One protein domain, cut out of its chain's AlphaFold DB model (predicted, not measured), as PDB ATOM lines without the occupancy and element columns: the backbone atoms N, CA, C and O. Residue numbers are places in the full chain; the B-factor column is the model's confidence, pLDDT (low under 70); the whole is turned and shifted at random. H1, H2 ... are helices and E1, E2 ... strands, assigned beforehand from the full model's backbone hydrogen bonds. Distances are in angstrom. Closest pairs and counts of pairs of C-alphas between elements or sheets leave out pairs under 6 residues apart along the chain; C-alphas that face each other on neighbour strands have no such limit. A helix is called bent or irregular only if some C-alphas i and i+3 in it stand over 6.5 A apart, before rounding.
ATOM      1  N   TYR A  24     225.234 196.725 227.688       83.50
ATOM      2  CA  TYR A  24     225.946 195.472 227.463       83.50
ATOM      3  C   TYR A  24     226.235 195.297 225.972       83.50
ATOM      4  O   TYR A  24     225.458 195.741 225.123       83.50
ATOM      5  N   ASP A  25     227.363 194.669 225.651       84.25
ATOM      6  CA  ASP A  25     227.698 194.298 224.278       84.25
ATOM      7  C   ASP A  25     226.787 193.188 223.762       84.25
ATOM      8  O   ASP A  25     226.440 192.252 224.487       84.25
ATOM      9  N   VAL A  26     226.427 193.285 222.483       80.62
ATOM     10  CA  VAL A  26     225.770 192.194 221.763       80.62
ATOM     11  C   VAL A  26     226.780 191.051 221.575       80.62
ATOM     12  O   VAL A  26     227.866 191.295 221.044       80.62
ATOM     13  N   PRO A  27     226.470 189.803 221.981       73.50
ATOM     14  CA  PRO A  27     227.360 188.673 221.738       73.50
ATOM     15  C   PRO A  27     227.630 188.462 220.248       73.50
ATOM     16  O   PRO A  27     226.724 188.571 219.421       73.50
ATOM     17  N   ALA A  28     228.866 188.086 219.908       71.88
ATOM     18  CA  ALA A  28     229.283 187.870 218.519       71.88
ATOM     19  C   ALA A  28     228.414 186.828 217.793       71.88
ATOM     20  O   ALA A  28     228.069 187.006 216.629       71.88
ATOM     21  N   THR A  29     227.993 185.780 218.500       68.50
ATOM     22  CA  THR A  29     227.109 184.737 217.972       68.50
ATOM     23  C   THR A  29     225.705 185.251 217.661       68.50
ATOM     24  O   THR A  29     225.066 184.744 216.747       68.50
ATOM     25  N   TRP A  30     225.217 186.294 218.335       73.69
ATOM     26  CA  TRP A  30     223.954 186.922 217.948       73.69
ATOM     27  C   TRP A  30     224.114 187.717 216.646       73.69
ATOM     28  O   TRP A  30     223.276 187.595 215.759       73.69
ATOM     29  N   ALA A  31     225.211 188.459 216.474       69.44
ATOM     30  CA  ALA A  31     225.492 189.137 215.207       69.44
ATOM     31  C   ALA A  31     225.671 188.156 214.029       69.44
ATOM     32  O   ALA A  31     225.317 188.493 212.903       69.44
ATOM     33  N   GLU A  32     226.208 186.962 214.291       70.25
ATOM     34  CA  GLU A  32     226.454 185.925 213.282       70.25
ATOM     35  C   GLU A  32     225.204 185.101 212.937       70.25
ATOM     36  O   GLU A  32     224.979 184.800 211.769       70.25
ATOM     37  N   TRP A  33     224.393 184.734 213.933       70.00
ATOM     38  CA  TRP A  33     223.314 183.747 213.772       70.00
ATOM     39  C   TRP A  33     221.907 184.309 213.994       70.00
ATOM     40  O   TRP A  33     220.923 183.569 213.905       70.00
ATOM     41  N   GLY A  34     221.797 185.589 214.351       70.88
ATOM     42  CA  GLY A  34     220.522 186.243 214.610       70.88
ATOM     43  C   GLY A  34     219.731 186.540 213.342       70.88
ATOM     44  O   GLY A  34     220.239 186.511 212.227       70.88
ATOM     45  N   SER A  35     218.451 186.860 213.516       78.38
ATOM     46  CA  SER A  35     217.586 187.173 212.383       78.38
ATOM     47  C   SER A  35     217.903 188.544 211.781       78.38
ATOM     48  O   SER A  35     218.274 189.490 212.480       78.38
ATOM     49  N   HIS A  36     217.707 188.670 210.470       84.81
ATOM     50  CA  HIS A  36     217.902 189.916 209.737       84.81
ATOM     51  C   HIS A  36     216.591 190.345 209.084       84.81
ATOM     52  O   HIS A  36     216.024 189.609 208.274       84.81
ATOM     53  N   GLU A  37     216.110 191.550 209.397       87.38
ATOM     54  CA  GLU A  37     214.946 192.083 208.692       87.38
ATOM     55  C   GLU A  37     215.261 192.277 207.194       87.38
ATOM     56  O   GLU A  37     216.385 192.663 206.828       87.38
ATOM     57  N   PRO A  38     214.293 191.989 206.304       87.06
ATOM     58  CA  PRO A  38     214.454 192.243 204.883       87.06
ATOM     59  C   PRO A  38     214.466 193.751 204.625       87.06
ATOM     60  O   PRO A  38     213.571 194.460 205.076       87.06
ATOM     61  N   VAL A  39     215.454 194.213 203.862       90.31
ATOM     62  CA  VAL A  39     215.591 195.617 203.456       90.31
ATOM     63  C   VAL A  39     214.846 195.837 202.144       90.31
ATOM     64  O   VAL A  39     215.001 195.051 201.205       90.31
ATOM     65  N   ARG A  40     214.029 196.888 202.085       92.75
ATOM     66  CA  ARG A  40     213.309 197.338 200.887       92.75
ATOM     67  C   ARG A  40     213.890 198.645 200.347       92.75
ATOM     68  O   ARG A  40     214.740 199.272 200.969       92.75
ATOM     69  N   ASP A  41     213.399 199.071 199.186       92.44
ATOM     70  CA  ASP A  41     213.754 200.367 198.603       92.44
ATOM     71  C   ASP A  41     213.435 201.514 199.583       92.44
ATOM     72  O   ASP A  41     212.298 201.640 200.048       92.44
ATOM     73  N   GLY A  42     214.430 202.361 199.873       90.81
ATOM     74  CA  GLY A  42     214.319 203.471 200.836       90.81
ATOM     75  C   GLY A  42     214.521 203.074 202.305       90.81
ATOM     76  O   GLY A  42     214.163 203.836 203.206       90.81
ATOM     77  N   GLU A  43     215.040 201.869 202.551       95.06
ATOM     78  CA  GLU A  43     215.472 201.410 203.867       95.06
ATOM     79  C   GLU A  43     216.982 201.133 203.858       95.06
ATOM     80  O   GLU A  43     217.544 200.638 202.880       95.06
ATOM     81  N   THR A  44     217.627 201.406 204.987       93.62
ATOM     82  CA  THR A  44     219.041 201.126 205.240       93.62
ATOM     83  C   THR A  44     219.159 200.084 206.353       93.62
ATOM     84  O   THR A  44     218.344 200.053 207.279       93.62
ATOM     85  N   ARG A  45     220.147 199.186 206.261       94.69
ATOM     86  CA  ARG A  45     220.367 198.144 207.275       94.69
ATOM     87  C   ARG A  45     221.158 198.703 208.453       94.69
ATOM     88  O   ARG A  45     222.255 199.206 208.261       94.69
ATOM     89  N   PHE A  46     220.632 198.525 209.661       94.25
ATOM     90  CA  PHE A  46     221.328 198.854 210.904       94.25
ATOM     91  C   PHE A  46     221.560 197.576 211.715       94.25
ATOM     92  O   PHE A  46     220.696 196.695 211.751       94.25
ATOM     93  N   HIS A  47     222.706 197.467 212.382       92.12
ATOM     94  CA  HIS A  47     223.142 196.279 213.121       92.12
ATOM     95  C   HIS A  47     223.109 196.508 214.628       92.12
ATOM     96  O   HIS A  47     223.467 197.585 215.093       92.12
ATOM     97  N   ALA A  48     222.679 195.506 215.395       90.06
ATOM     98  CA  ALA A  48     222.637 195.599 216.850       90.06
ATOM     99  C   ALA A  48     224.061 195.740 217.412       90.06
ATOM    100  O   ALA A  48     224.932 194.931 217.094       90.06
ATOM    101  N   ILE A  49     224.286 196.737 218.272       90.56
ATOM    102  CA  ILE A  49     225.600 197.004 218.883       90.56
ATOM    103  C   ILE A  49     225.586 196.934 220.410       90.56
ATOM    104  O   ILE A  49     226.559 196.493 221.020       90.56
ATOM    105  N   LYS A  50     224.490 197.353 221.050       89.88
ATOM    106  CA  LYS A  50     224.350 197.385 222.509       89.88
ATOM    107  C   LYS A  50     222.939 197.003 222.919       89.88
ATOM    108  O   LYS A  50     221.981 197.213 222.177       89.88
ATOM    109  N   LEU A  51     222.818 196.510 224.142       86.75
ATOM    110  CA  LEU A  51     221.552 196.173 224.778       86.75
ATOM    111  C   LEU A  51     221.516 196.685 226.221       86.75
ATOM    112  O   LEU A  51     222.536 196.703 226.904       86.75
ATOM    113  N   CYS A  52     220.346 197.096 226.699       85.81
ATOM    114  CA  CYS A  52     220.132 197.382 228.116       85.81
ATOM    115  C   CYS A  52     218.746 196.947 228.578       85.81
ATOM    116  O   CYS A  52     217.806 196.862 227.786       85.81
ATOM    117  N   HIS A  53     218.628 196.667 229.872       85.00
ATOM    118  CA  HIS A  53     217.361 196.362 230.526       85.00
ATOM    119  C   HIS A  53     216.879 197.573 231.315       85.00
ATOM    120  O   HIS A  53     217.657 198.242 231.991       85.00
ATOM    121  N   THR A  54     215.576 197.825 231.250       83.31
ATOM    122  CA  THR A  54     214.902 198.752 232.156       83.31
ATOM    123  C   THR A  54     213.738 198.055 232.839       83.31
ATOM    124  O   THR A  54     212.972 197.322 232.202       83.31
ATOM    125  N   TYR A  55     213.571 198.348 234.124       80.25
ATOM    126  CA  TYR A  55     212.430 197.934 234.927       80.25
ATOM    127  C   TYR A  55     211.598 199.160 235.304       80.25
ATOM    128  O   TYR A  55     212.139 200.169 235.744       80.25
ATOM    129  N   ALA A  56     210.279 199.074 235.142       77.44
ATOM    130  CA  ALA A  56     209.351 200.099 235.593       77.44
ATOM    131  C   ALA A  56     208.201 199.471 236.388       77.44
ATOM    132  O   ALA A  56     207.523 198.562 235.906       77.44
ATOM    133  N   PHE A  57     207.952 200.012 237.581       75.56
ATOM    134  CA  PHE A  57     206.810 199.674 238.426       75.56
ATOM    135  C   PHE A  57     205.862 200.868 238.506       75.56
ATOM    136  O   PHE A  57     206.122 201.849 239.199       75.56
ATOM    137  N   VAL A  58     204.746 200.813 237.782       72.81
ATOM    138  CA  VAL A  58     203.782 201.914 237.742       72.81
ATOM    139  C   VAL A  58     202.584 201.564 238.607       72.81
ATOM    140  O   VAL A  58     201.825 200.647 238.298       72.81
ATOM    141  N   THR A  59     202.358 202.338 239.670       71.31
ATOM    142  CA  THR A  59     201.112 202.248 240.440       71.31
ATOM    143  C   THR A  59     200.156 203.354 240.030       71.31
ATOM    144  O   THR A  59     200.499 204.532 239.994       71.31
ATOM    145  N   LYS A  60     198.916 202.983 239.713       73.12
ATOM    146  CA  LYS A  60     197.844 203.931 239.425       73.12
ATOM    147  C   LYS A  60     196.733 203.753 240.438       73.12
ATOM    148  O   LYS A  60     196.080 202.708 240.492       73.12
ATOM    149  N   ARG A  61     196.474 204.795 241.227       71.81
ATOM    150  CA  ARG A  61     195.344 204.801 242.158       71.81
ATOM    151  C   ARG A  61     194.033 204.709 241.373       71.81
ATOM    152  O   ARG A  61     193.729 205.577 240.561       71.81
ATOM    153  N   VAL A  62     193.245 203.671 241.644       75.19
ATOM    154  CA  VAL A  62     191.914 203.470 241.047       75.19
ATOM    155  C   VAL A  62     190.826 204.006 241.975       75.19
ATOM    156  O   VAL A  62     189.827 204.550 241.515       75.19
ATOM    157  N   SER A  63     191.007 203.883 243.294       74.81
ATOM    158  CA  SER A  63     190.070 204.418 244.287       74.81
ATOM    159  C   SER A  63     190.743 204.706 245.634       74.81
ATOM    160  O   SER A  63     191.962 204.606 245.783       74.81
ATOM    161  N   GLY A  64     189.942 205.073 246.643       69.44
ATOM    162  CA  GLY A  64     190.395 205.306 248.016       69.44
ATOM    163  C   GLY A  64     191.251 204.172 248.594       69.44
ATOM    164  O   GLY A  64     192.212 204.468 249.296       69.44
ATOM    165  N   SER A  65     190.932 202.924 248.233       71.69
ATOM    166  CA  SER A  65     191.518 201.686 248.765       71.69
ATOM    167  C   SER A  65     192.033 200.716 247.692       71.69
ATOM    168  O   SER A  65     192.411 199.595 248.021       71.69
ATOM    169  N   ARG A  66     192.022 201.101 246.407       61.16
ATOM    170  CA  ARG A  66     192.487 200.257 245.296       61.16
ATOM    171  C   ARG A  66     193.534 200.979 244.465       61.16
ATOM    172  O   ARG A  66     193.318 202.119 244.045       61.16
ATOM    173  N   ALA A  67     194.614 200.276 244.165       75.00
ATOM    174  CA  ALA A  67     195.591 200.653 243.159       75.00
ATOM    175  C   ALA A  67     195.702 199.520 242.136       75.00
ATOM    176  O   ALA A  67     195.595 198.350 242.497       75.00
ATOM    177  N   ASN A  68     195.898 199.887 240.874       72.88
ATOM    178  CA  ASN A  68     196.436 198.977 239.876       72.88
ATOM    179  C   ASN A  68     197.954 199.108 239.919       72.88
ATOM    180  O   ASN A  68     198.461 200.226 240.024       72.88
ATOM    181  N   ALA A  69     198.652 197.987 239.824       74.88
ATOM    182  CA  ALA A  69     200.086 197.951 239.596       74.88
ATOM    183  C   ALA A  69     200.332 197.385 238.195       74.88
ATOM    184  O   ALA A  69     199.631 196.464 237.771       74.88
ATOM    185  N   ASP A  70     201.282 197.977 237.485       77.88
ATOM    186  CA  ASP A  70     201.772 197.509 236.196       77.88
ATOM    187  C   ASP A  70     203.294 197.390 236.278       77.88
ATOM    188  O   ASP A  70     203.992 198.369 236.550       77.88
ATOM    189  N   GLU A  71     203.785 196.172 236.079       76.38
ATOM    190  CA  GLU A  71     205.202 195.823 236.066       76.38
ATOM    191  C   GLU A  71     205.660 195.653 234.625       76.38
ATOM    192  O   GLU A  71     205.102 194.846 233.876       76.38
ATOM    193  N   ARG A  72     206.698 196.393 234.232       81.81
ATOM    194  CA  ARG A  72     207.244 196.338 232.875       81.81
ATOM    195  C   ARG A  72     208.739 196.092 232.904       81.81
ATOM    196  O   ARG A  72     209.498 196.898 233.431       81.81
ATOM    197  N   ASN A  73     209.138 194.991 232.280       83.62
ATOM    198  CA  ASN A  73     210.520 194.693 231.942       83.62
ATOM    199  C   ASN A  73     210.693 194.931 230.448       83.62
ATOM    200  O   ASN A  73     209.923 194.390 229.650       83.62
ATOM    201  N   GLN A  74     211.677 195.741 230.077       86.62
ATOM    202  CA  GLN A  74     211.944 196.066 228.682       86.62
ATOM    203  C   GLN A  74     213.420 195.875 228.370       86.62
ATOM    204  O   GLN A  74     214.279 196.190 229.193       86.62
ATOM    205  N   ILE A  75     213.696 195.357 227.176       85.06
ATOM    206  CA  ILE A  75     215.031 195.339 226.592       85.06
ATOM    207  C   ILE A  75     215.069 196.408 225.511       85.06
ATOM    208  O   ILE A  75     214.245 196.415 224.595       85.06
ATOM    209  N   HIS A  76     216.041 197.297 225.614       88.00
ATOM    210  CA  HIS A  76     216.344 198.276 224.588       88.00
ATOM    211  C   HIS A  76     217.553 197.802 223.806       88.00
ATOM    212  O   HIS A  76     218.570 197.450 224.403       88.00
ATOM    213  N   VAL A  77     217.438 197.800 222.483       87.62
ATOM    214  CA  VAL A  77     218.523 197.429 221.576       87.62
ATOM    215  C   VAL A  77     218.886 198.643 220.748       87.62
ATOM    216  O   VAL A  77     218.027 199.242 220.095       87.62
ATOM    217  N   LEU A  78     220.164 198.994 220.799       91.56
ATOM    218  CA  LEU A  78     220.747 200.048 219.993       91.56
ATOM    219  C   LEU A  78     221.279 199.429 218.704       91.56
ATOM    220  O   LEU A  78     222.122 198.531 218.753       91.56
ATOM    221  N   TYR A  79     220.788 199.926 217.575       92.31
ATOM    222  CA  TYR A  79     221.241 199.552 216.246       92.31
ATOM    223  C   TYR A  79     222.018 200.703 215.617       92.31
ATOM    224  O   TYR A  79     221.626 201.858 215.773       92.31
ATOM    225  N   GLU A  80     223.087 200.385 214.896       93.94
ATOM    226  CA  GLU A  80     223.964 201.350 214.234       93.94
ATOM    227  C   GLU A  80     224.143 200.997 212.754       93.94
ATOM    228  O   GLU A  80     224.275 199.823 212.393       93.94
ATOM    229  N   ASP A  81     224.126 202.015 211.899       93.94
ATOM    230  CA  ASP A  81     224.589 201.910 210.519       93.94
ATOM    231  C   ASP A  81     226.128 201.980 210.505       93.94
ATOM    232  O   ASP A  81     226.693 203.008 210.890       93.94
ATOM    233  N   PRO A  82     226.829 200.920 210.060       88.88
ATOM    234  CA  PRO A  82     228.288 200.881 210.072       88.88
ATOM    235  C   PRO A  82     228.945 201.880 209.107       88.88
ATOM    236  O   PRO A  82     230.134 202.161 209.260       88.88
ATOM    237  N   GLU A  83     228.225 202.391 208.104       90.75
ATOM    238  CA  GLU A  83     228.774 203.340 207.132       90.75
ATOM    239  C   GLU A  83     228.705 204.783 207.633       90.75
ATOM    240  O   GLU A  83     229.634 205.565 207.414       90.75
ATOM    241  N   THR A  84     227.610 205.142 208.305       90.06
ATOM    242  CA  THR A  84     227.332 206.527 208.716       90.06
ATOM    243  C   THR A  84     227.531 206.772 210.210       90.06
ATOM    244  O   THR A  84     227.758 207.912 210.609       90.06
ATOM    245  N   GLY A  85     227.474 205.724 211.035       91.25
ATOM    246  CA  GLY A  85     227.429 205.832 212.493       91.25
ATOM    247  C   GLY A  85     226.062 206.264 213.034       91.25
ATOM    248  O   GLY A  85     225.919 206.457 214.243       91.25
ATOM    249  N   ASP A  86     225.049 206.413 212.171       93.19
ATOM    250  CA  ASP A  86     223.690 206.730 212.596       93.19
ATOM    251  C   ASP A  86     223.138 205.620 213.488       93.19
ATOM    252  O   ASP A  86     223.378 204.432 213.266       93.19
ATOM    253  N   ARG A  87     222.330 206.002 214.482       93.56
ATOM    254  CA  ARG A  87     221.775 205.063 215.460       93.56
ATOM    255  C   ARG A  87     220.264 205.134 215.562       93.56
ATOM    256  O   ARG A  87     219.675 206.212 215.487       93.56
ATOM    257  N   VAL A  88     219.646 203.990 215.834       93.06
ATOM    258  CA  VAL A  88     218.236 203.879 216.230       93.06
ATOM    259  C   VAL A  88     218.086 202.942 217.423       93.06
ATOM    260  O   VAL A  88     218.857 202.000 217.588       93.06
ATOM    261  N   GLU A  89     217.077 203.177 218.258       91.69
ATOM    262  CA  GLU A  89     216.728 202.274 219.359       91.69
ATOM    263  C   GLU A  89     215.417 201.545 219.050       91.69
ATOM    264  O   GLU A  89     214.466 202.110 218.498       91.69
ATOM    265  N   ARG A  90     215.358 200.266 219.421       88.81
ATOM    266  CA  ARG A  90     214.122 199.480 219.468       88.81
ATOM    267  C   ARG A  90     213.887 199.002 220.888       88.81
ATOM    268  O   ARG A  90     214.831 198.691 221.608       88.81
ATOM    269  N   VAL A  91     212.616 198.938 221.273       87.06
ATOM    270  CA  VAL A  91     212.195 198.523 222.614       87.06
ATOM    271  C   VAL A  91     211.356 197.267 222.504       87.06
ATOM    272  O   VAL A  91     210.364 197.237 221.771       87.06
ATOM    273  N   TYR A  92     211.739 196.257 223.270       83.56
ATOM    274  CA  TYR A  92     211.107 194.950 223.295       83.56
ATOM    275  C   TYR A  92     210.625 194.632 224.699       83.56
ATOM    276  O   TYR A  92     211.279 194.963 225.688       83.56
ATOM    277  N   ASP A  93     209.481 193.960 224.788       84.81
ATOM    278  CA  ASP A  93     209.027 193.424 226.065       84.81
ATOM    279  C   ASP A  93     209.946 192.279 226.499       84.81
ATOM    280  O   ASP A  93     210.349 191.439 225.688       84.81
ATOM    281  N   ALA A  94     210.214 192.201 227.798       84.00
ATOM    282  CA  ALA A  94     211.066 191.178 228.376       84.00
ATOM    283  C   ALA A  94     210.342 190.346 229.441       84.00
ATOM    284  O   ALA A  94     209.381 190.787 230.078       84.00
ATOM    285  N   SER A  95     210.824 189.122 229.612       83.62
ATOM    286  CA  SER A  95     210.487 188.216 230.705       83.62
ATOM    287  C   SER A  95     211.679 188.078 231.645       83.62
ATOM    288  O   SER A  95     212.820 188.312 231.253       83.62
ATOM    289  N   LEU A  96     211.410 187.639 232.869       82.56
ATOM    290  CA  LEU A  96     212.438 187.247 233.824       82.56
ATOM    291  C   LEU A  96     212.479 185.724 233.922       82.56
ATOM    292  O   LEU A  96     211.428 185.081 233.970       82.56
ATOM    293  N   ILE A  97     213.681 185.161 233.960       80.75
ATOM    294  CA  ILE A  97     213.909 183.747 234.265       80.75
ATOM    295  C   ILE A  97     214.899 183.629 235.415       80.75
ATOM    296  O   ILE A  97     215.776 184.475 235.568       80.75
ATOM    297  N   GLU A  98     214.774 182.569 236.202       83.12
ATOM    298  CA  GLU A  98     215.777 182.212 237.201       83.12
ATOM    299  C   GLU A  98     216.893 181.408 236.519       83.12
ATOM    300  O   GLU A  98     216.647 180.339 235.955       83.12
ATOM    301  N   ALA A  99     218.106 181.956 236.502       78.44
ATOM    302  CA  ALA A  99     219.286 181.360 235.892       78.44
ATOM    303  C   ALA A  99     220.579 181.997 236.427       78.44
ATOM    304  O   ALA A  99     220.652 183.197 236.688       78.44
ATOM    305  N   HIS A 100     221.638 181.188 236.510       73.81
ATOM    306  CA  HIS A 100     222.986 181.619 236.887       73.81
ATOM    307  C   HIS A 100     223.948 181.360 235.728       73.81
ATOM    308  O   HIS A 100     224.721 180.402 235.748       73.81
ATOM    309  N   ALA A 101     223.851 182.174 234.680       74.00
ATOM    310  CA  ALA A 101     224.731 182.069 233.527       74.00
ATOM    311  C   ALA A 101     224.981 183.447 232.905       74.00
ATOM    312  O   ALA A 101     224.060 184.244 232.756       74.00
ATOM    313  N   GLU A 102     226.224 183.703 232.499       70.19
ATOM    314  CA  GLU A 102     226.598 184.900 231.728       70.19
ATOM    315  C   GLU A 102     226.032 184.864 230.301       70.19
ATOM    316  O   GLU A 102     225.964 185.875 229.609       70.19
ATOM    317  N   THR A 103     225.624 183.685 229.834       72.50
ATOM    318  CA  THR A 103     225.020 183.463 228.523       72.50
ATOM    319  C   THR A 103     223.976 182.363 228.641       72.50
ATOM    320  O   THR A 103     224.199 181.352 229.307       72.50
ATOM    321  N   ILE A 104     222.832 182.554 227.995       76.56
ATOM    322  CA  ILE A 104     221.761 181.562 227.904       76.56
ATOM    323  C   ILE A 104     221.506 181.209 226.442       76.56
ATOM    324  O   ILE A 104     221.656 182.045 225.557       76.56
ATOM    325  N   HIS A 105     221.067 179.980 226.191       75.62
ATOM    326  CA  HIS A 105     220.679 179.548 224.852       75.62
ATOM    327  C   HIS A 105     219.170 179.705 224.689       75.62
ATOM    328  O   HIS A 105     218.395 179.019 225.364       75.62
ATOM    329  N   ILE A 106     218.749 180.596 223.797       73.19
ATOM    330  CA  ILE A 106     217.334 180.806 223.483       73.19
ATOM    331  C   ILE A 106     216.999 180.193 222.127       73.19
ATOM    332  O   ILE A 106     217.785 180.242 221.181       73.19
ATOM    333  N   TRP A 107     215.812 179.599 222.034       68.44
ATOM    334  CA  TRP A 107     215.273 179.139 220.761       68.44
ATOM    335  C   TRP A 107     214.822 180.337 219.935       68.44
ATOM    336  O   TRP A 107     214.055 181.162 220.427       68.44
ATOM    337  N   SER A 108     215.226 180.386 218.669       67.81
ATOM    338  CA  SER A 108     214.666 181.324 217.702       67.81
ATOM    339  C   SER A 108     214.347 180.575 216.421       67.81
ATOM    340  O   SER A 108     215.211 179.961 215.808       67.81
ATOM    341  N   GLN A 109     213.091 180.649 215.980       62.41
ATOM    342  CA  GLN A 109     212.663 180.065 214.701       62.41
ATOM    343  C   GLN A 109     213.332 180.725 213.479       62.41
ATOM    344  O   GLN A 109     213.174 180.250 212.359       62.41
ATOM    345  N   HIS A 110     214.032 181.840 213.698       64.12
ATOM    346  CA  HIS A 110     214.801 182.561 212.690       64.12
ATOM    347  C   HIS A 110     216.304 182.533 212.975       64.12
ATOM    348  O   HIS A 110     217.037 183.253 212.306       64.12
ATOM    349  N   ALA A 111     216.762 181.751 213.961       66.50
ATOM    350  CA  ALA A 111     218.187 181.491 214.099       66.50
ATOM    351  C   ALA A 111     218.651 180.660 212.903       66.50
ATOM    352  O   ALA A 111     218.056 179.627 212.589       66.50
ATOM    353  N   GLU A 112     219.740 181.088 212.274       67.62
ATOM    354  CA  GLU A 112     220.395 180.308 211.217       67.62
ATOM    355  C   GLU A 112     221.300 179.202 211.795       67.62
ATOM    356  O   GLU A 112     221.914 178.435 211.055       67.62
ATOM    357  N   ALA A 113     221.371 179.103 213.130       68.56
ATOM    358  CA  ALA A 113     222.182 178.132 213.851       68.56
ATOM    359  C   ALA A 113     221.793 176.679 213.523       68.56
ATOM    360  O   ALA A 113     220.600 176.377 213.404       68.56
ATOM    361  N   PRO A 114     222.761 175.739 213.459       73.75
ATOM    362  CA  PRO A 114     222.494 174.347 213.085       73.75
ATOM    363  C   PRO A 114     221.476 173.629 213.983       73.75
ATOM    364  O   PRO A 114     220.824 172.686 213.537       73.75
ATOM    365  N   ASP A 115     221.348 174.049 215.242       75.12
ATOM    366  CA  ASP A 115     220.419 173.490 216.225       75.12
ATOM    367  C   ASP A 115     219.210 174.403 216.517       75.12
ATOM    368  O   ASP A 115     218.400 174.078 217.387       75.12
ATOM    369  N   GLY A 116     219.065 175.520 215.791       68.75
ATOM    370  CA  GLY A 116     217.988 176.502 215.963       68.75
ATOM    371  C   GLY A 116     218.064 177.317 217.261       68.75
ATOM    372  O   GLY A 116     217.077 177.957 217.648       68.75
ATOM    373  N   ARG A 117     219.203 177.281 217.962       72.50
ATOM    374  CA  ARG A 117     219.440 178.047 219.188       72.50
ATOM    375  C   ARG A 117     220.479 179.127 218.947       72.50
ATOM    376  O   ARG A 117     221.404 178.957 218.167       72.50
ATOM    377  N   MET A 118     220.337 180.235 219.655       73.06
ATOM    378  CA  MET A 118     221.323 181.311 219.661       73.06
ATOM    379  C   MET A 118     221.723 181.636 221.093       73.06
ATOM    380  O   MET A 118     220.909 181.533 222.020       73.06
ATOM    381  N   ASP A 119     222.974 182.040 221.262       74.25
ATOM    382  CA  ASP A 119     223.439 182.596 222.522       74.25
ATOM    383  C   ASP A 119     222.826 183.975 222.726       74.25
ATOM    384  O   ASP A 119     222.743 184.803 221.816       74.25
ATOM    385  N   TYR A 120     222.418 184.222 223.957       72.19
ATOM    386  CA  TYR A 120     221.863 185.481 224.398       72.19
ATOM    387  C   TYR A 120     222.565 185.890 225.694       72.19
ATOM    388  O   TYR A 120     222.749 185.042 226.577       72.19
ATOM    389  N   PRO A 121     222.979 187.162 225.832       69.12
ATOM    390  CA  PRO A 121     223.728 187.587 227.002       69.12
ATOM    391  C   PRO A 121     222.838 187.502 228.239       69.12
ATOM    392  O   PRO A 121     221.690 187.944 228.231       69.12
ATOM    393  N   GLY A 122     223.367 186.950 229.325       72.69
ATOM    394  CA  GLY A 122     222.697 186.984 230.614       72.69
ATOM    395  C   GLY A 122     222.600 188.426 231.092       72.69
ATOM    396  O   GLY A 122     223.572 188.980 231.594       72.69
ATOM    397  N   LEU A 123     221.429 189.038 230.923       74.44
ATOM    398  CA  LEU A 123     221.163 190.385 231.404       74.44
ATOM    399  C   LEU A 123     220.706 190.337 232.862       74.44
ATOM    400  O   LEU A 123     219.583 189.890 233.101       74.44
ATOM    401  N   PRO A 124     221.517 190.773 233.839       71.38
ATOM    402  CA  PRO A 124     221.098 190.749 235.232       71.38
ATOM    403  C   PRO A 124     219.949 191.733 235.468       71.38
ATOM    404  O   PRO A 124     219.900 192.820 234.890       71.38
ATOM    405  N   VAL A 125     219.025 191.357 236.351       71.00
ATOM    406  CA  VAL A 125     217.957 192.253 236.802       71.00
ATOM    407  C   VAL A 125     218.534 193.257 237.797       71.00
ATOM    408  O   VAL A 125     218.900 192.892 238.910       71.00
ATOM    409  N   MET A 126     218.580 194.532 237.414       65.69
ATOM    410  CA  MET A 126     219.135 195.610 238.246       65.69
ATOM    411  C   MET A 126     218.081 196.275 239.153       65.69
ATOM    412  O   MET A 126     218.153 197.474 239.396       65.69
ATOM    413  N   ALA A 127     217.072 195.533 239.624       64.06
ATOM    414  CA  ALA A 127     215.954 196.076 240.402       64.06
ATOM    415  C   ALA A 127     215.951 195.579 241.856       64.06
ATOM    416  O   ALA A 127     216.130 194.387 242.119       64.06
ATOM    417  N   ASP A 128     215.680 196.493 242.792       61.44
ATOM    418  CA  ASP A 128     215.561 196.186 244.217       61.44
ATOM    419  C   ASP A 128     214.489 195.110 244.461       61.44
ATOM    420  O   ASP A 128     213.352 195.218 244.001       61.44
ATOM    421  N   GLY A 129     214.838 194.069 245.221       59.91
ATOM    422  CA  GLY A 129     213.917 192.986 245.592       59.91
ATOM    423  C   GLY A 129     214.013 191.724 244.731       59.91
ATOM    424  O   GLY A 129     213.466 190.694 245.129       59.91
ATOM    425  N   PHE A 130     214.759 191.757 243.626       60.62
ATOM    426  CA  PHE A 130     215.215 190.546 242.945       60.62
ATOM    427  C   PHE A 130     216.580 190.140 243.518       60.62
ATOM    428  O   PHE A 130     217.485 190.963 243.637       60.62
ATOM    429  N   GLY A 131     216.712 188.884 243.954       58.19
ATOM    430  CA  GLY A 131     218.001 188.342 244.395       58.19
ATOM    431  C   GLY A 131     218.959 188.126 243.221       58.19
ATOM    432  O   GLY A 131     218.566 188.223 242.057       58.19
ATOM    433  N   GLU A 132     220.212 187.778 243.519       65.75
ATOM    434  CA  GLU A 132     221.108 187.220 242.501       65.75
ATOM    435  C   GLU A 132     220.443 186.000 241.836       65.75
ATOM    436  O   GLU A 132     219.798 185.199 242.515       65.75
ATOM    437  N   GLY A 133     220.605 185.847 240.517       71.62
ATOM    438  CA  GLY A 133     220.093 184.682 239.786       71.62
ATOM    439  C   GLY A 133     218.855 184.908 238.924       71.62
ATOM    440  O   GLY A 133     218.288 183.932 238.448       71.62
ATOM    441  N   PHE A 134     218.434 186.153 238.684       78.81
ATOM    442  CA  PHE A 134     217.444 186.449 237.644       78.81
ATOM    443  C   PHE A 134     218.099 187.060 236.409       78.81
ATOM    444  O   PHE A 134     218.878 188.010 236.513       78.81
ATOM    445  N   LEU A 135     217.733 186.533 235.241       82.12
ATOM    446  CA  LEU A 135     218.135 187.048 233.938       82.12
ATOM    447  C   LEU A 135     216.927 187.580 233.169       82.12
ATOM    448  O   LEU A 135     215.828 187.019 233.216       82.12
ATOM    449  N   VAL A 136     217.158 188.655 232.426       81.75
ATOM    450  CA  VAL A 136     216.191 189.291 231.536       81.75
ATOM    451  C   VAL A 136     216.308 188.653 230.164       81.75
ATOM    452  O   VAL A 136     217.378 188.661 229.561       81.75
ATOM    453  N   VAL A 137     215.199 188.136 229.648       79.62
ATOM    454  CA  VAL A 137     215.141 187.481 228.337       79.62
ATOM    455  C   VAL A 137     214.052 188.100 227.471       79.62
ATOM    456  O   VAL A 137     213.074 188.620 228.017       79.62
ATOM    457  N   PRO A 138     214.156 188.029 226.135       75.25
ATOM    458  CA  PRO A 138     213.084 188.477 225.260       75.25
ATOM    459  C   PRO A 138     211.782 187.726 225.591       75.25
ATOM    460  O   PRO A 138     211.763 186.504 225.780       75.25
ATOM    461  N   ARG A 139     210.674 188.456 225.736       76.94
ATOM    462  CA  ARG A 139     209.376 187.881 226.107       76.94
ATOM    463  C   ARG A 139     208.770 187.080 224.952       76.94
ATOM    464  O   ARG A 139     208.385 187.673 223.968       76.94
ATOM    465  N   ILE A 140     208.472 185.790 225.114       60.75
ATOM    466  CA  ILE A 140     207.969 184.856 224.064       60.75
ATOM    467  C   ILE A 140     206.585 185.219 223.422       60.75
ATOM    468  O   ILE A 140     205.940 184.396 222.782       60.75
ATOM    469  N   VAL A 141     206.055 186.436 223.573       53.12
ATOM    470  CA  VAL A 141     204.835 186.905 222.886       53.12
ATOM    471  C   VAL A 141     205.152 188.006 221.875       53.12
ATOM    472  O   VAL A 141     206.085 188.766 222.088       53.12
ATOM    473  N   ARG A 142     204.312 188.113 220.831       49.78
ATOM    474  CA  ARG A 142     204.191 189.073 219.695       49.78
ATOM    475  C   ARG A 142     205.068 190.346 219.572       49.78
ATOM    476  O   ARG A 142     205.123 190.874 218.468       49.78
ATOM    477  N   ARG A 143     205.644 190.906 220.641       54.44
ATOM    478  CA  ARG A 143     206.533 192.091 220.657       54.44
ATOM    479  C   ARG A 143     207.805 191.938 221.509       54.44
ATOM    480  O   ARG A 143     208.512 192.913 221.733       54.44
ATOM    481  N   GLY A 144     208.105 190.738 221.979       52.44
ATOM    482  CA  GLY A 144     209.364 190.429 222.650       52.44
ATOM    483  C   GLY A 144     209.907 189.062 222.271       52.44
ATOM    484  O   GLY A 144     210.875 188.621 222.875       52.44
ATOM    485  N   GLY A 145     209.249 188.340 221.354       57.53
ATOM    486  CA  GLY A 145     209.667 186.985 221.036       57.53
ATOM    487  C   GLY A 145     211.084 187.008 220.462       57.53
ATOM    488  O   GLY A 145     211.459 188.020 219.860       57.53
ATOM    489  N   PRO A 146     211.877 185.937 220.624       59.03
ATOM    490  CA  PRO A 146     213.205 185.836 220.016       59.03
ATOM    491  C   PRO A 146     213.197 186.175 218.517       59.03
ATOM    492  O   PRO A 146     214.158 186.724 217.993       59.03
ATOM    493  N   GLU A 147     212.074 185.936 217.833       59.66
ATOM    494  CA  GLU A 147     211.836 186.306 216.439       59.66
ATOM    495  C   GLU A 147     211.802 187.816 216.159       59.66
ATOM    496  O   GLU A 147     212.131 188.239 215.055       59.66
ATOM    497  N   SER A 148     211.383 188.621 217.136       63.81
ATOM    498  CA  SER A 148     211.315 190.085 217.040       63.81
ATOM    499  C   SER A 148     212.655 190.744 217.383       63.81
ATOM    500  O   SER A 148     212.823 191.940 217.168       63.81
ATOM    501  N   PHE A 149     213.598 189.970 217.922       70.69
ATOM    502  CA  PHE A 149     214.869 190.429 218.466       70.69
ATOM    503  C   PHE A 149     215.996 190.250 217.433       70.69
ATOM    504  O   PHE A 149     216.879 189.400 217.557       70.69
ATOM    505  N   ALA A 150     215.906 191.025 216.350       79.62
ATOM    506  CA  ALA A 150     216.754 190.876 215.171       79.62
ATOM    507  C   ALA A 150     218.197 191.349 215.412       79.62
ATOM    508  O   ALA A 150     218.418 192.364 216.069       79.62
ATOM    509  N   ALA A 151     219.177 190.653 214.827       85.25
ATOM    510  CA  ALA A 151     220.579 191.083 214.782       85.25
ATOM    511  C   ALA A 151     220.782 192.308 213.880       85.25
ATOM    512  O   ALA A 151     221.715 193.089 214.065       85.25
ATOM    513  N   SER A 152     219.886 192.509 212.912       88.94
ATOM    514  CA  SER A 152     219.821 193.746 212.139       88.94
ATOM    515  C   SER A 152     218.390 194.088 211.753       88.94
ATOM    516  O   SER A 152     217.617 193.186 211.412       88.94
ATOM    517  N   VAL A 153     218.090 195.378 211.708       91.25
ATOM    518  CA  VAL A 153     216.777 195.922 211.351       91.25
ATOM    519  C   VAL A 153     216.859 196.746 210.072       91.25
ATOM    520  O   VAL A 153     217.918 197.282 209.730       91.25
ATOM    521  N   ALA A 154     215.738 196.832 209.362       92.94
ATOM    522  CA  ALA A 154     215.584 197.734 208.232       92.94
ATOM    523  C   ALA A 154     215.028 199.066 208.746       92.94
ATOM    524  O   ALA A 154     213.972 199.122 209.383       92.94
ATOM    525  N   VAL A 155     215.759 200.146 208.503       93.56
ATOM    526  CA  VAL A 155     215.450 201.474 209.029       93.56
ATOM    527  C   VAL A 155     215.132 202.386 207.864       93.56
ATOM    528  O   VAL A 155     215.930 202.517 206.940       93.56
ATOM    529  N   ARG A 156     213.972 203.036 207.901       93.38
ATOM    530  CA  ARG A 156     213.593 203.980 206.846       93.38
ATOM    531  C   ARG A 156     214.435 205.246 206.932       93.38
ATOM    532  O   ARG A 156     214.828 205.678 208.022       93.38
ATOM    533  N   ASP A 157     214.657 205.880 205.790       88.94
ATOM    534  CA  ASP A 157     215.414 207.134 205.710       88.94
ATOM    535  C   ASP A 157     214.727 208.290 206.464       88.94
ATOM    536  O   ASP A 157     215.390 209.204 206.946       88.94
TER     537      ASP A 157
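Overview. This is residues 24 to 157 of the 167 residues of an uncharacterized protein of Halarchaeum rubridurum (UniProt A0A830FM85). One strongly twisted sheet of five strands folds back on itself, and the hairpin of E1 and E2 runs out from it as a long arm to a tip at residues 62 to 66; beside the folded part lie the small hairpin of E4 and E5 and the short helix H1, which packs on E5. The 134 printed residues hold, in chain order, H1 and then E1 to E7; the class is mostly strand. The large sheet has the order E6, E3, E2, E1, E7 and is antiparallel throughout, as is the sheet of E4 and E5. The whole is only just compact, close to loose, with a radius of gyration of the C-alphas of 16.7 A, and elongated, spanning 55 by 35 by 25 A.

Along the chain. Find C-alpha 28 at (229.283, 187.870, 218.519), where H1 begins; it covers residues 28 to 33. E1, residues 43 to 61, begins at (215.472, 201.410, 203.867), bends by 89 degrees at residue 47 and measures 43.4 A from first to last C-alpha. E2, residues 67 to 80, measures 40.5 A, and E3, residues 87 to 98, measures 32.1 A and bends by 59 degrees at residue 93. Then come E4, residues 103 to 107, E5, residues 117 to 121, E6, residues 134 to 138, and E7, residues 152 to 156, which ends at (213.593, 203.980, 206.846).

Arrangement. Start with E1, E2 and E3, a meander, each strand the antiparallel neighbour of the one before. In the hairpin of E1 and E2, N 58 and O 70 are 2.8 A apart; in that of E2 and E3, N 90 and O 77 are 2.9 A apart. The pairing is staggered: E1 pairs with E7 over residues 43 to 47, with N 44 and O 155 at 2.8 A, and E3 pairs with E6 over residues 94 to 98, with N 95 and O 137 at 2.8 A. This is a folded sheet, one sheet bent back into two leaves: E6 and E3 face E1 and E7, with E2 as the hinge. In the hairpin of E4 and E5, N 120 and O 104 are 2.8 A apart. The closest C-alphas of H1 and E5, those of Thr 29 and Asp 119, are 6.2 A apart. H1 only grazes the large sheet, with residues 28 to 31; every O i to N i+4 pair in it is within hydrogen-bond range. E4 and E7 are apart.

Size, cuts and confidence. The two C-alphas farthest apart, those of Gly 64 and Pro 114, are 56.6 A apart. The printed part has no cut. The links E5 to E6 and E6 to E7 are long. The mean pLDDT of the printed part is 77.9; look for values under 70 at residues 107 to 113, 126 to 132 and 140 to 148, among others.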